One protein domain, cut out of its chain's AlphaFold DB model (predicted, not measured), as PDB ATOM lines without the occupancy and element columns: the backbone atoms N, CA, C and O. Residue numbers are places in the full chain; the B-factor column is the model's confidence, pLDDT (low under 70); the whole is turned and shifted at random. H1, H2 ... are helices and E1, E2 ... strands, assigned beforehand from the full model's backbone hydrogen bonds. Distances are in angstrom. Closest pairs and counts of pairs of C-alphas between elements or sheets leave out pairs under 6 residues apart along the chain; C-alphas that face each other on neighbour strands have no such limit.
ATOM      1  N   GLU A  18     123.852 118.128 113.228       92.06
ATOM      2  CA  GLU A  18     125.155 117.533 113.484       92.06
ATOM      3  C   GLU A  18     125.216 117.103 114.947       92.06
ATOM      4  O   GLU A  18     124.954 117.901 115.850       92.06
ATOM      5  N   ILE A  19     125.534 115.831 115.172       92.06
ATOM      6  CA  ILE A  19     125.663 115.249 116.506       92.06
ATOM      7  C   ILE A  19     127.151 115.110 116.808       92.06
ATOM      8  O   ILE A  19     127.876 114.424 116.089       92.06
ATOM      9  N   TYR A  20     127.586 115.756 117.879       91.94
ATOM     10  CA  TYR A  20     128.940 115.678 118.404       91.94
ATOM     11  C   TYR A  20     128.930 114.804 119.657       91.94
ATOM     12  O   TYR A  20     128.184 115.084 120.594       91.94
ATOM     13  N   TYR A  21     129.754 113.759 119.668       90.81
ATOM     14  CA  TYR A  21     130.033 112.936 120.846       90.81
ATOM     15  C   TYR A  21     131.472 113.196 121.292       90.81
ATOM     16  O   TYR A  21     132.400 113.081 120.488       90.81
ATOM     17  N   TYR A  22     131.658 113.559 122.557       92.62
ATOM     18  CA  TYR A  22     132.961 113.870 123.130       92.62
ATOM     19  C   TYR A  22     133.484 112.662 123.908       92.62
ATOM     20  O   TYR A  22     132.934 112.294 124.940       92.62
ATOM     21  N   LEU A  23     134.571 112.062 123.417       88.38
ATOM     22  CA  LEU A  23     135.188 110.865 124.008       88.38
ATOM     23  C   LEU A  23     135.858 111.114 125.374       88.38
ATOM     24  O   LEU A  23     136.234 110.163 126.044       88.38
ATOM     25  N   GLU A  24     136.059 112.375 125.763       91.12
ATOM     26  CA  GLU A  24     136.718 112.747 127.023       91.12
ATOM     27  C   GLU A  24     135.818 112.512 128.246       91.12
ATOM     28  O   GLU A  24     136.303 112.127 129.306       91.12
ATOM     29  N   ASP A  25     134.516 112.763 128.102       90.62
ATOM     30  CA  ASP A  25     133.558 112.825 129.211       90.62
ATOM     31  C   ASP A  25     132.192 112.190 128.890       90.62
ATOM     32  O   ASP A  25     131.225 112.399 129.626       90.62
ATOM     33  N   ASP A  26     132.100 111.446 127.784       89.25
ATOM     34  CA  ASP A  26     130.873 110.817 127.271       89.25
ATOM     35  C   ASP A  26     129.692 111.795 127.125       89.25
ATOM     36  O   ASP A  26     128.519 111.449 127.302       89.25
ATOM     37  N   SER A  27     129.989 113.062 126.825       92.50
ATOM     38  CA  SER A  27     128.972 114.091 126.612       92.50
ATOM     39  C   SER A  27     128.568 114.205 125.141       92.50
ATOM     40  O   SER A  27     129.357 113.956 124.227       92.50
ATOM     41  N   MET A  28     127.325 114.629 124.896       92.31
ATOM     42  CA  MET A  28     126.775 114.835 123.557       92.31
ATOM     43  C   MET A  28     126.303 116.274 123.360       92.31
ATOM     44  O   MET A  28     125.737 116.891 124.265       92.31
ATOM     45  N   GLN A  29     126.493 116.800 122.153       93.75
ATOM     46  CA  GLN A  29     125.983 118.095 121.708       93.75
ATOM     47  C   GLN A  29     125.309 117.941 120.342       93.75
ATOM     48  O   GLN A  29     125.809 117.218 119.485       93.75
ATOM     49  N   ILE A  30     124.195 118.642 120.116       93.69
ATOM     50  CA  ILE A  30     123.528 118.669 118.807       93.69
ATOM     51  C   ILE A  30     123.489 120.105 118.310       93.69
ATOM     52  O   ILE A  30     123.003 120.999 119.006       93.69
ATOM     53  N   VAL A  31     123.981 120.325 117.095       93.88
ATOM     54  CA  VAL A  31     124.009 121.638 116.450       93.88
ATOM     55  C   VAL A  31     123.307 121.550 115.107       93.88
ATOM     56  O   VAL A  31     123.554 120.655 114.310       93.88
ATOM     57  N   GLU A  32     122.422 122.498 114.843       92.12
ATOM     58  CA  GLU A  32     121.810 122.678 113.539       92.12
ATOM     59  C   GLU A  32     122.615 123.711 112.737       92.12
ATOM     60  O   GLU A  32     122.721 124.868 113.171       92.12
ATOM     61  N   PRO A  33     123.212 123.321 111.596       89.69
ATOM     62  CA  PRO A  33     123.933 124.245 110.740       89.69
ATOM     63  C   PRO A  33     122.997 125.338 110.219       89.69
ATOM     64  O   PRO A  33     121.829 125.098 109.912       89.69
ATOM     65  N   LYS A  34     123.523 126.561 110.109       86.56
ATOM     66  CA  LYS A  34     122.747 127.703 109.619       86.56
ATOM     67  C   LYS A  34     122.476 127.551 108.122       86.56
ATOM     68  O   LYS A  34     123.411 127.390 107.342       86.56
ATOM     69  N   GLN A  35     121.215 127.664 107.727       82.75
ATOM     70  CA  GLN A  35     120.771 127.640 106.339       82.75
ATOM     71  C   GLN A  35     120.183 129.000 105.969       82.75
ATOM     72  O   GLN A  35     119.251 129.490 106.613       82.75
ATOM     73  N   GLU A  36     120.723 129.610 104.915       76.62
ATOM     74  CA  GLU A  36     120.267 130.914 104.442       76.62
ATOM     75  C   GLU A  36     118.769 130.895 104.122       76.62
ATOM     76  O   GLU A  36     118.280 130.028 103.397       76.62
ATOM     77  N   ASN A  37     118.041 131.891 104.632       72.44
ATOM     78  CA  ASN A  37     116.608 132.083 104.387       72.44
ATOM     79  C   ASN A  37     115.691 130.930 104.849       72.44
ATOM     80  O   ASN A  37     114.571 130.818 104.353       72.44
ATOM     81  N   SER A  38     116.129 130.090 105.795       74.62
ATOM     82  CA  SER A  38     115.274 129.042 106.383       74.62
ATOM     83  C   SER A  38     114.143 129.619 107.252       74.62
ATOM     84  O   SER A  38     113.077 129.028 107.359       74.62
ATOM     85  N   GLY A  39     114.341 130.801 107.853       77.31
ATOM     86  CA  GLY A  39     113.316 131.491 108.653       77.31
ATOM     87  C   GLY A  39     113.050 130.882 110.038       77.31
ATOM     88  O   GLY A  39     112.319 131.469 110.830       77.31
ATOM     89  N   VAL A  40     113.669 129.745 110.363       83.81
ATOM     90  CA  VAL A  40     113.552 129.065 111.659       83.81
ATOM     91  C   VAL A  40     114.767 129.398 112.540       83.81
ATOM     92  O   VAL A  40     115.868 129.545 112.003       83.81
ATOM     93  N   PRO A  41     114.636 129.524 113.879       83.38
ATOM     94  CA  PRO A  41     115.802 129.648 114.753       83.38
ATOM     95  C   PRO A  41     116.715 128.421 114.611       83.38
ATOM     96  O   PRO A  41     116.257 127.282 114.732       83.38
ATOM     97  N   GLN A  42     117.997 128.680 114.347       87.94
ATOM     98  CA  GLN A  42     119.049 127.697 114.064       87.94
ATOM     99  C   GLN A  42     120.263 127.912 114.976       87.94
ATOM    100  O   GLN A  42     120.440 128.988 115.553       87.94
ATOM    101  N   GLY A  43     121.135 126.906 115.066       89.38
ATOM    102  CA  GLY A  43     122.332 126.921 115.902       89.38
ATOM    103  C   GLY A  43     122.328 125.782 116.915       89.38
ATOM    104  O   GLY A  43     121.997 124.649 116.585       89.38
ATOM    105  N   ASN A  44     122.735 126.056 118.153       90.44
ATOM    106  CA  ASN A  44     122.867 125.019 119.174       90.44
ATOM    107  C   ASN A  44     121.496 124.442 119.571       90.44
ATOM    108  O   ASN A  44     120.724 125.102 120.265       90.44
ATOM    109  N   PHE A  45     121.219 123.212 119.139       89.81
ATOM    110  CA  PHE A  45     119.941 122.530 119.329       89.81
ATOM    111  C   PHE A  45     119.877 121.815 120.688       89.81
ATOM    112  O   PHE A  45     118.863 121.864 121.375       89.81
ATOM    113  N   MET A  46     120.989 121.208 121.113       91.88
ATOM    114  CA  MET A  46     121.168 120.603 122.434       91.88
ATOM    115  C   MET A  46     122.561 120.958 122.956       91.88
ATOM    116  O   MET A  46     123.553 120.693 122.282       91.88
ATOM    117  N   LYS A  47     122.647 121.568 124.148       91.12
ATOM    118  CA  LYS A  47     123.929 121.909 124.799       91.12
ATOM    119  C   LYS A  47     124.727 120.645 125.147       91.12
ATOM    120  O   LYS A  47     124.128 119.607 125.401       91.12
ATOM    121  N   ARG A  48     126.059 120.760 125.218       93.88
ATOM    122  CA  ARG A  48     126.967 119.673 125.626       93.88
ATOM    123  C   ARG A  48     126.664 119.216 127.057       93.88
ATOM    124  O   ARG A  48     126.792 120.013 127.981       93.88
ATOM    125  N   HIS A  49     126.259 117.961 127.221       92.62
ATOM    126  CA  HIS A  49     126.117 117.276 128.512       92.62
ATOM    127  C   HIS A  49     125.981 115.761 128.290       92.62
ATOM    128  O   HIS A  49     125.755 115.320 127.163       92.62
ATOM    129  N   ARG A  50     126.122 114.956 129.348       90.44
ATOM    130  CA  ARG A  50     125.872 113.506 129.293       90.44
ATOM    131  C   ARG A  50     124.369 113.258 129.185       90.44
ATOM    132  O   ARG A  50     123.617 113.722 130.042       90.44
ATOM    133  N   VAL A  51     123.938 112.568 128.130       89.44
ATOM    134  CA  VAL A  51     122.511 112.351 127.852       89.44
ATOM    135  C   VAL A  51     122.064 111.026 128.478       89.44
ATOM    136  O   VAL A  51     122.681 109.998 128.185       89.44
ATOM    137  N   PRO A  52     121.027 111.021 129.334       88.06
ATOM    138  CA  PRO A  52     120.482 109.791 129.894       88.06
ATOM    139  C   PRO A  52     119.692 109.016 128.829       88.06
ATOM    140  O   PRO A  52     118.902 109.596 128.083       88.06
ATOM    141  N   LYS A  53     119.917 107.703 128.767       83.31
ATOM    142  CA  LYS A  53     119.194 106.737 127.925       83.31
ATOM    143  C   LYS A  53     118.010 106.116 128.673       83.31
ATOM    144  O   LYS A  53     116.965 105.879 128.077       83.31
ATOM    145  N   SER A  54     118.174 105.871 129.973       79.81
ATOM    146  CA  SER A  54     117.133 105.416 130.910       79.81
ATOM    147  C   SER A  54     117.388 106.024 132.298       79.81
ATOM    148  O   SER A  54     118.323 106.810 132.433       79.81
ATOM    149  N   GLU A  55     116.573 105.712 133.316       76.00
ATOM    150  CA  GLU A  55     116.688 106.333 134.653       76.00
ATOM    151  C   GLU A  55     118.092 106.192 135.283       76.00
ATOM    152  O   GLU A  55     118.522 107.122 135.962       76.00
ATOM    153  N   ASP A  56     118.835 105.121 134.967       79.75
ATOM    154  CA  ASP A  56     120.167 104.830 135.533       79.75
ATOM    155  C   ASP A  56     121.286 104.614 134.484       79.75
ATOM    156  O   ASP A  56     122.399 104.228 134.842       79.75
ATOM    157  N   ASP A  57     121.032 104.858 133.191       86.38
ATOM    158  CA  ASP A  57     122.001 104.581 132.112       86.38
ATOM    159  C   ASP A  57     122.191 105.776 131.168       86.38
ATOM    160  O   ASP A  57     121.248 106.520 130.888       86.38
ATOM    161  N   TYR A  58     123.404 105.945 130.639       88.19
ATOM    162  CA  TYR A  58     123.784 107.050 129.750       88.19
ATOM    163  C   TYR A  58     124.119 106.542 128.350       88.19
ATOM    164  O   TYR A  58     124.593 105.424 128.179       88.19
ATOM    165  N   PHE A  59     123.917 107.384 127.336       88.06
ATOM    166  CA  PHE A  59     124.329 107.042 125.975       88.06
ATOM    167  C   PHE A  59     125.845 106.890 125.878       88.06
ATOM    168  O   PHE A  59     126.593 107.799 126.237       88.06
ATOM    169  N   THR A  60     126.280 105.764 125.322       86.25
ATOM    170  CA  THR A  60     127.684 105.502 125.010       86.25
ATOM    171  C   THR A  60     127.913 105.511 123.502       86.25
ATOM    172  O   THR A  60     126.981 105.414 122.700       86.25
ATOM    173  N   ILE A  61     129.176 105.560 123.081       85.25
ATOM    174  CA  ILE A  61     129.547 105.446 121.662       85.25
ATOM    175  C   ILE A  61     129.059 104.138 121.011       85.25
ATOM    176  O   ILE A  61     128.896 104.073 119.792       85.25
ATOM    177  N   ILE A  62     128.798 103.091 121.803       83.88
ATOM    178  CA  ILE A  62     128.283 101.805 121.316       83.88
ATOM    179  C   ILE A  62     126.846 101.952 120.805       83.88
ATOM    180  O   ILE A  62     126.503 101.335 119.801       83.88
ATOM    181  N   ASP A  63     126.057 102.840 121.410       83.94
ATOM    182  CA  ASP A  63     124.641 103.051 121.092       83.94
ATOM    183  C   ASP A  63     124.400 103.883 119.819       83.94
ATOM    184  O   ASP A  63     123.259 104.033 119.378       83.94
ATOM    185  N   ILE A  64     125.460 104.445 119.231       85.56
ATOM    186  CA  ILE A  64     125.383 105.344 118.077       85.56
ATOM    187  C   ILE A  64     126.098 104.697 116.890       85.56
ATOM    188  O   ILE A  64     127.324 104.593 116.876       85.56
ATOM    189  N   ASP A  65     125.332 104.303 115.873       85.31
ATOM    190  CA  ASP A  65     125.841 103.817 114.589       85.31
ATOM    191  C   ASP A  65     125.108 104.470 113.409       85.31
ATOM    192  O   ASP A  65     123.984 104.968 113.527       85.31
ATOM    193  N   VAL A  66     125.765 104.494 112.245       86.44
ATOM    194  CA  VAL A  66     125.182 105.033 111.007       86.44
ATOM    195  C   VAL A  66     124.047 104.121 110.537       86.44
ATOM    196  O   VAL A  66     124.250 102.926 110.343       86.44
ATOM    197  N   GLY A  67     122.864 104.699 110.322       83.31
ATOM    198  CA  GLY A  67     121.631 103.987 109.972       83.31
ATOM    199  C   GLY A  67     120.711 103.708 111.166       83.31
ATOM    200  O   GLY A  67     119.568 103.302 110.964       83.31
ATOM    201  N   CYS A  68     121.164 103.958 112.398       86.19
ATOM    202  CA  CYS A  68     120.331 103.823 113.588       86.19
ATOM    203  C   CYS A  68     119.498 105.087 113.850       86.19
ATOM    204  O   CYS A  68     119.883 106.212 113.514       86.19
ATOM    205  N   SER A  69     118.340 104.888 114.484       88.81
ATOM    206  CA  SER A  69     117.499 105.968 115.002       88.81
ATOM    207  C   SER A  69     117.665 106.048 116.515       88.81
ATOM    208  O   SER A  69     117.442 105.054 117.202       88.81
ATOM    209  N   ILE A  70     118.060 107.213 117.021       89.06
ATOM    210  CA  ILE A  70     118.260 107.471 118.450       89.06
ATOM    211  C   ILE A  70     117.174 108.413 118.962       89.06
ATOM    212  O   ILE A  70     116.872 109.429 118.333       89.06
ATOM    213  N   GLU A  71     116.574 108.075 120.098       88.19
ATOM    214  CA  GLU A  71     115.580 108.917 120.758       88.19
ATOM    215  C   GLU A  71     116.251 109.737 121.859       88.19
ATOM    216  O   GLU A  71     116.802 109.191 122.809       88.19
ATOM    217  N   LEU A  72     116.220 111.062 121.717       88.44
ATOM    218  CA  LEU A  72     116.810 112.003 122.663       88.44
ATOM    219  C   LEU A  72     115.741 113.026 123.048       88.44
ATOM    220  O   LEU A  72     115.209 113.726 122.182       88.44
ATOM    221  N   TYR A  73     115.418 113.113 124.340       87.19
ATOM    222  CA  TYR A  73     114.437 114.065 124.883       87.19
ATOM    223  C   TYR A  73     113.086 114.070 124.136       87.19
ATOM    224  O   TYR A  73     112.549 115.128 123.800       87.19
ATOM    225  N   GLY A  74     112.553 112.878 123.837       82.81
ATOM    226  CA  GLY A  74     111.270 112.698 123.144       82.81
ATOM    227  C   GLY A  74     111.297 113.039 121.650       82.81
ATOM    228  O   GLY A  74     110.245 113.224 121.038       82.81
ATOM    229  N   ARG A  75     112.488 113.165 121.043       87.50
ATOM    230  CA  ARG A  75     112.666 113.352 119.597       87.50
ATOM    231  C   ARG A  75     113.526 112.240 119.014       87.50
ATOM    232  O   ARG A  75     114.598 111.942 119.528       87.50
ATOM    233  N   ILE A  76     113.076 111.684 117.893       89.75
ATOM    234  CA  ILE A  76     113.797 110.638 117.166       89.75
ATOM    235  C   ILE A  76     114.696 111.286 116.106       89.75
ATOM    236  O   ILE A  76     114.215 111.945 115.179       89.75
ATOM    237  N   PHE A  77     116.002 111.077 116.233       90.25
ATOM    238  CA  PHE A  77     117.013 111.484 115.265       90.25
ATOM    239  C   PHE A  77     117.492 110.273 114.476       90.25
ATOM    240  O   PHE A  77     117.857 109.254 115.049       90.25
ATOM    241  N   HIS A  78     117.534 110.402 113.155       90.12
ATOM    242  CA  HIS A  78     118.063 109.364 112.280       90.12
ATOM    243  C   HIS A  78     119.505 109.698 111.887       90.12
ATOM    244  O   HIS A  78     119.751 110.717 111.232       90.12
ATOM    245  N   VAL A  79     120.459 108.839 112.251       90.50
ATOM    246  CA  VAL A  79     121.878 109.038 111.934       90.50
ATOM    247  C   VAL A  79     122.127 108.635 110.484       90.50
ATOM    248  O   VAL A  79     122.323 107.470 110.160       90.50
ATOM    249  N   ASN A  80     122.096 109.612 109.581       87.19
ATOM    250  CA  ASN A  80     122.194 109.354 108.143       87.19
ATOM    251  C   ASN A  80     123.641 109.167 107.637       87.19
ATOM    252  O   ASN A  80     123.870 108.633 106.556       87.19
ATOM    253  N   GLY A  81     124.641 109.610 108.396       88.88
ATOM    254  CA  GLY A  81     126.040 109.485 108.005       88.88
ATOM    255  C   GLY A  81     126.990 110.013 109.067       88.88
ATOM    256  O   GLY A  81     126.580 110.728 109.978       88.88
ATOM    257  N   CYS A  82     128.267 109.677 108.923       88.06
ATOM    258  CA  CYS A  82     129.351 110.195 109.752       88.06
ATOM    259  C   CYS A  82     130.435 110.836 108.872       88.06
ATOM    260  O   CYS A  82     130.544 110.555 107.671       88.06
ATOM    261  N   ASN A  83     131.245 111.716 109.460       88.75
ATOM    262  CA  ASN A  83     132.424 112.257 108.787       88.75
ATOM    263  C   ASN A  83     133.517 111.170 108.653       88.75
ATOM    264  O   ASN A  83     133.410 110.067 109.200       88.75
ATOM    265  N   ASN A  84     134.575 111.469 107.897       88.00
ATOM    266  CA  ASN A  84     135.619 110.484 107.609       88.00
ATOM    267  C   ASN A  84     136.430 110.090 108.858       88.00
ATOM    268  O   ASN A  84     136.790 108.928 109.007       88.00
ATOM    269  N   SER A  85     136.684 111.028 109.776       87.94
ATOM    270  CA  SER A  85     137.434 110.755 111.010       87.94
ATOM    271  C   SER A  85     136.670 109.830 111.959       87.94
ATOM    272  O   SER A  85     137.235 108.848 112.436       87.94
ATOM    273  N   THR A  86     135.376 110.080 112.179       86.56
ATOM    274  CA  THR A  86     134.513 109.206 112.986       86.56
ATOM    275  C   THR A  86     134.367 107.830 112.345       86.56
ATOM    276  O   THR A  86     134.342 106.833 113.058       86.56
ATOM    277  N   ARG A  87     134.337 107.742 111.007       87.00
ATOM    278  CA  ARG A  87     134.289 106.456 110.295       87.00
ATOM    279  C   ARG A  87     135.511 105.585 110.589       87.00
ATOM    280  O   ARG A  87     135.347 104.407 110.897       87.00
ATOM    281  N   THR A  88     136.713 106.157 110.518       87.56
ATOM    282  CA  THR A  88     137.959 105.446 110.842       87.56
ATOM    283  C   THR A  88     137.988 105.020 112.307       87.56
ATOM    284  O   THR A  88     138.272 103.863 112.598       87.56
ATOM    285  N   PHE A  89     137.607 105.920 113.216       86.56
ATOM    286  CA  PHE A  89     137.564 105.630 114.649       86.56
ATOM    287  C   PHE A  89     136.592 104.489 114.992       86.56
ATOM    288  O   PHE A  89     136.959 103.561 115.705       86.56
ATOM    289  N   LEU A  90     135.367 104.510 114.452       85.06
ATOM    290  CA  LEU A  90     134.381 103.449 114.687       85.06
ATOM    291  C   LEU A  90     134.843 102.099 114.127       85.06
ATOM    292  O   LEU A  90     134.616 101.074 114.768       85.06
ATOM    293  N   ARG A  91     135.533 102.096 112.978       85.56
ATOM    294  CA  ARG A  91     136.123 100.882 112.396       85.56
ATOM    295  C   ARG A  91     137.170 100.260 113.320       85.56
ATOM    296  O   ARG A  91     137.180  99.044 113.482       85.56
ATOM    297  N   GLU A  92     138.038 101.077 113.910       85.38
ATOM    298  CA  GLU A  92     139.079 100.614 114.836       85.38
ATOM    299  C   GLU A  92     138.501 100.183 116.193       85.38
ATOM    300  O   GLU A  92     138.917  99.161 116.734       85.38
ATOM    301  N   PHE A  93     137.521 100.919 116.725       83.19
ATOM    302  CA  PHE A  93     136.971 100.687 118.065       83.19
ATOM    303  C   PHE A  93     135.920  99.566 118.116       83.19
ATOM    304  O   PHE A  93     135.950  98.739 119.024       83.19
ATOM    305  N   LYS A  94     134.987  99.515 117.152       80.06
ATOM    306  CA  LYS A  94     133.895  98.519 117.113       80.06
ATOM    307  C   LYS A  94     134.217  97.285 116.262       80.06
ATOM    308  O   LYS A  94     133.455  96.324 116.285       80.06
ATOM    309  N   GLY A  95     135.298  97.310 115.478       74.06
ATOM    310  CA  GLY A  95     135.699  96.205 114.595       74.06
ATOM    311  C   GLY A  95     134.811  95.993 113.358       74.06
ATOM    312  O   GLY A  95     135.103  95.105 112.559       74.06
ATOM    313  N   ASN A  96     133.772  96.813 113.167       76.69
ATOM    314  CA  ASN A  96     132.857  96.775 112.024       76.69
ATOM    315  C   ASN A  96     132.933  98.078 111.221       76.69
ATOM    316  O   ASN A  96     133.066  99.166 111.782       76.69
ATOM    317  N   GLU A  97     132.824  97.980 109.896       77.94
ATOM    318  CA  GLU A  97     132.791  99.157 109.029       77.94
ATOM    319  C   GLU A  97     131.405  99.830 109.089       77.94
ATOM    320  O   GLU A  97     130.401  99.165 108.815       77.94
ATOM    321  N   PRO A  98     131.314 101.133 109.436       80.19
ATOM    322  CA  PRO A  98     130.037 101.839 109.475       80.19
ATOM    323  C   PRO A  98     129.350 101.828 108.109       80.19
ATOM    324  O   PRO A  98     130.014 101.927 107.073       80.19
ATOM    325  N   LEU A  99     128.017 101.808 108.087       81.56
ATOM    326  CA  LEU A  99     127.253 101.877 106.840       81.56
ATOM    327  C   LEU A  99     127.627 103.129 106.022       81.56
ATOM    328  O   LEU A  99     128.056 104.147 106.576       81.56
ATOM    329  N   ALA A 100     127.510 103.066 104.695       82.19
ATOM    330  CA  ALA A 100     127.766 104.222 103.835       82.19
ATOM    331  C   ALA A 100     126.812 105.379 104.180       82.19
ATOM    332  O   ALA A 100     125.672 105.152 104.582       82.19
ATOM    333  N   ASN A 101     127.280 106.622 104.023       85.31
ATOM    334  CA  ASN A 101     126.447 107.796 104.276       85.31
ATOM    335  C   ASN A 101     125.243 107.780 103.320       85.31
ATOM    336  O   ASN A 101     125.419 107.806 102.100       85.31
ATOM    337  N   GLY A 102     124.035 107.735 103.876       77.88
ATOM    338  CA  GLY A 102     122.799 107.786 103.111       77.88
ATOM    339  C   GLY A 102     122.546 109.180 102.545       77.88
ATOM    340  O   GLY A 102     123.034 110.196 103.053       77.88
ATOM    341  N   LEU A 103     121.750 109.253 101.480       76.69
ATOM    342  CA  LEU A 103     121.246 110.538 101.007       76.69
ATOM    343  C   LEU A 103     120.230 111.065 102.026       76.69
ATOM    344  O   LEU A 103     119.346 110.309 102.434       76.69
ATOM    345  N   PRO A 104     120.345 112.330 102.474       74.31
ATOM    346  CA  PRO A 104     119.311 112.906 103.317       74.31
ATOM    347  C   PRO A 104     117.982 112.875 102.555       74.31
ATOM    348  O   PRO A 104     117.984 113.029 101.328       74.31
TER     349      PRO A 104
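This is residues 18 to 104 of the 546 residues of an uncharacterized protein of Aureococcus anophagefferens (UniProt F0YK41). A three-stranded sheet, E1 E2 E3, makes one side of the model and the small hairpin of E5 and E6 another, loosely placed with no direct contact between the two; H1 lies toward one end of the longest axis, and the loop of residues 33 to 42 reaches toward the other. The printed part has 87 residues with six named strands and then one named helix, in the order E1 E2 E3 E4 E5 E6 H1; under half of the residues are in these elements. The class is mixed, helices and strands, and both sheets are antiparallel. The whole is compact, with a radius of gyration of the C-alphas of 13.8 A and spans of 42 by 33 by 22 A.

E1, residues 18 to 22, begins at C-alpha 18 (125.155, 117.533, 113.484). E2, residues 27 to 32, is 17.2 A long and E3, residues 43 to 49, 16.3 A. E4 is residues 52 to 54, E5 residues 69 to 72 and E6 residues 75 to 78. H1, residues 84 to 94, is 15.4 A long and ends at C-alpha 94 (133.895, 98.519, 117.113).

E1 E2 E3 form a meander, each strand the antiparallel neighbour of the one before. N 20 and O 29 are 2.8 A apart between E1 and E2, and N 32 and O 43 2.8 A between E2 and E3. E3 runs on into E4 at 69 degrees. The closest C-alphas of E4 and E5 are those of Lys 53 and Leu 72, 7.8 A apart. In the hairpin E5 and E6, N 70 and O 77 are 2.8 A apart. H1 is not on the three-stranded sheet; every O i to N i+4 pair in it is within hydrogen-bond range.

The C-alphas farthest apart are those of Gly 39 and Gly 95, at 42.2 A. The printed part has no cut. The link from E4 to E5, 14 residues, is long. No printed residue is under 70 in pLDDT.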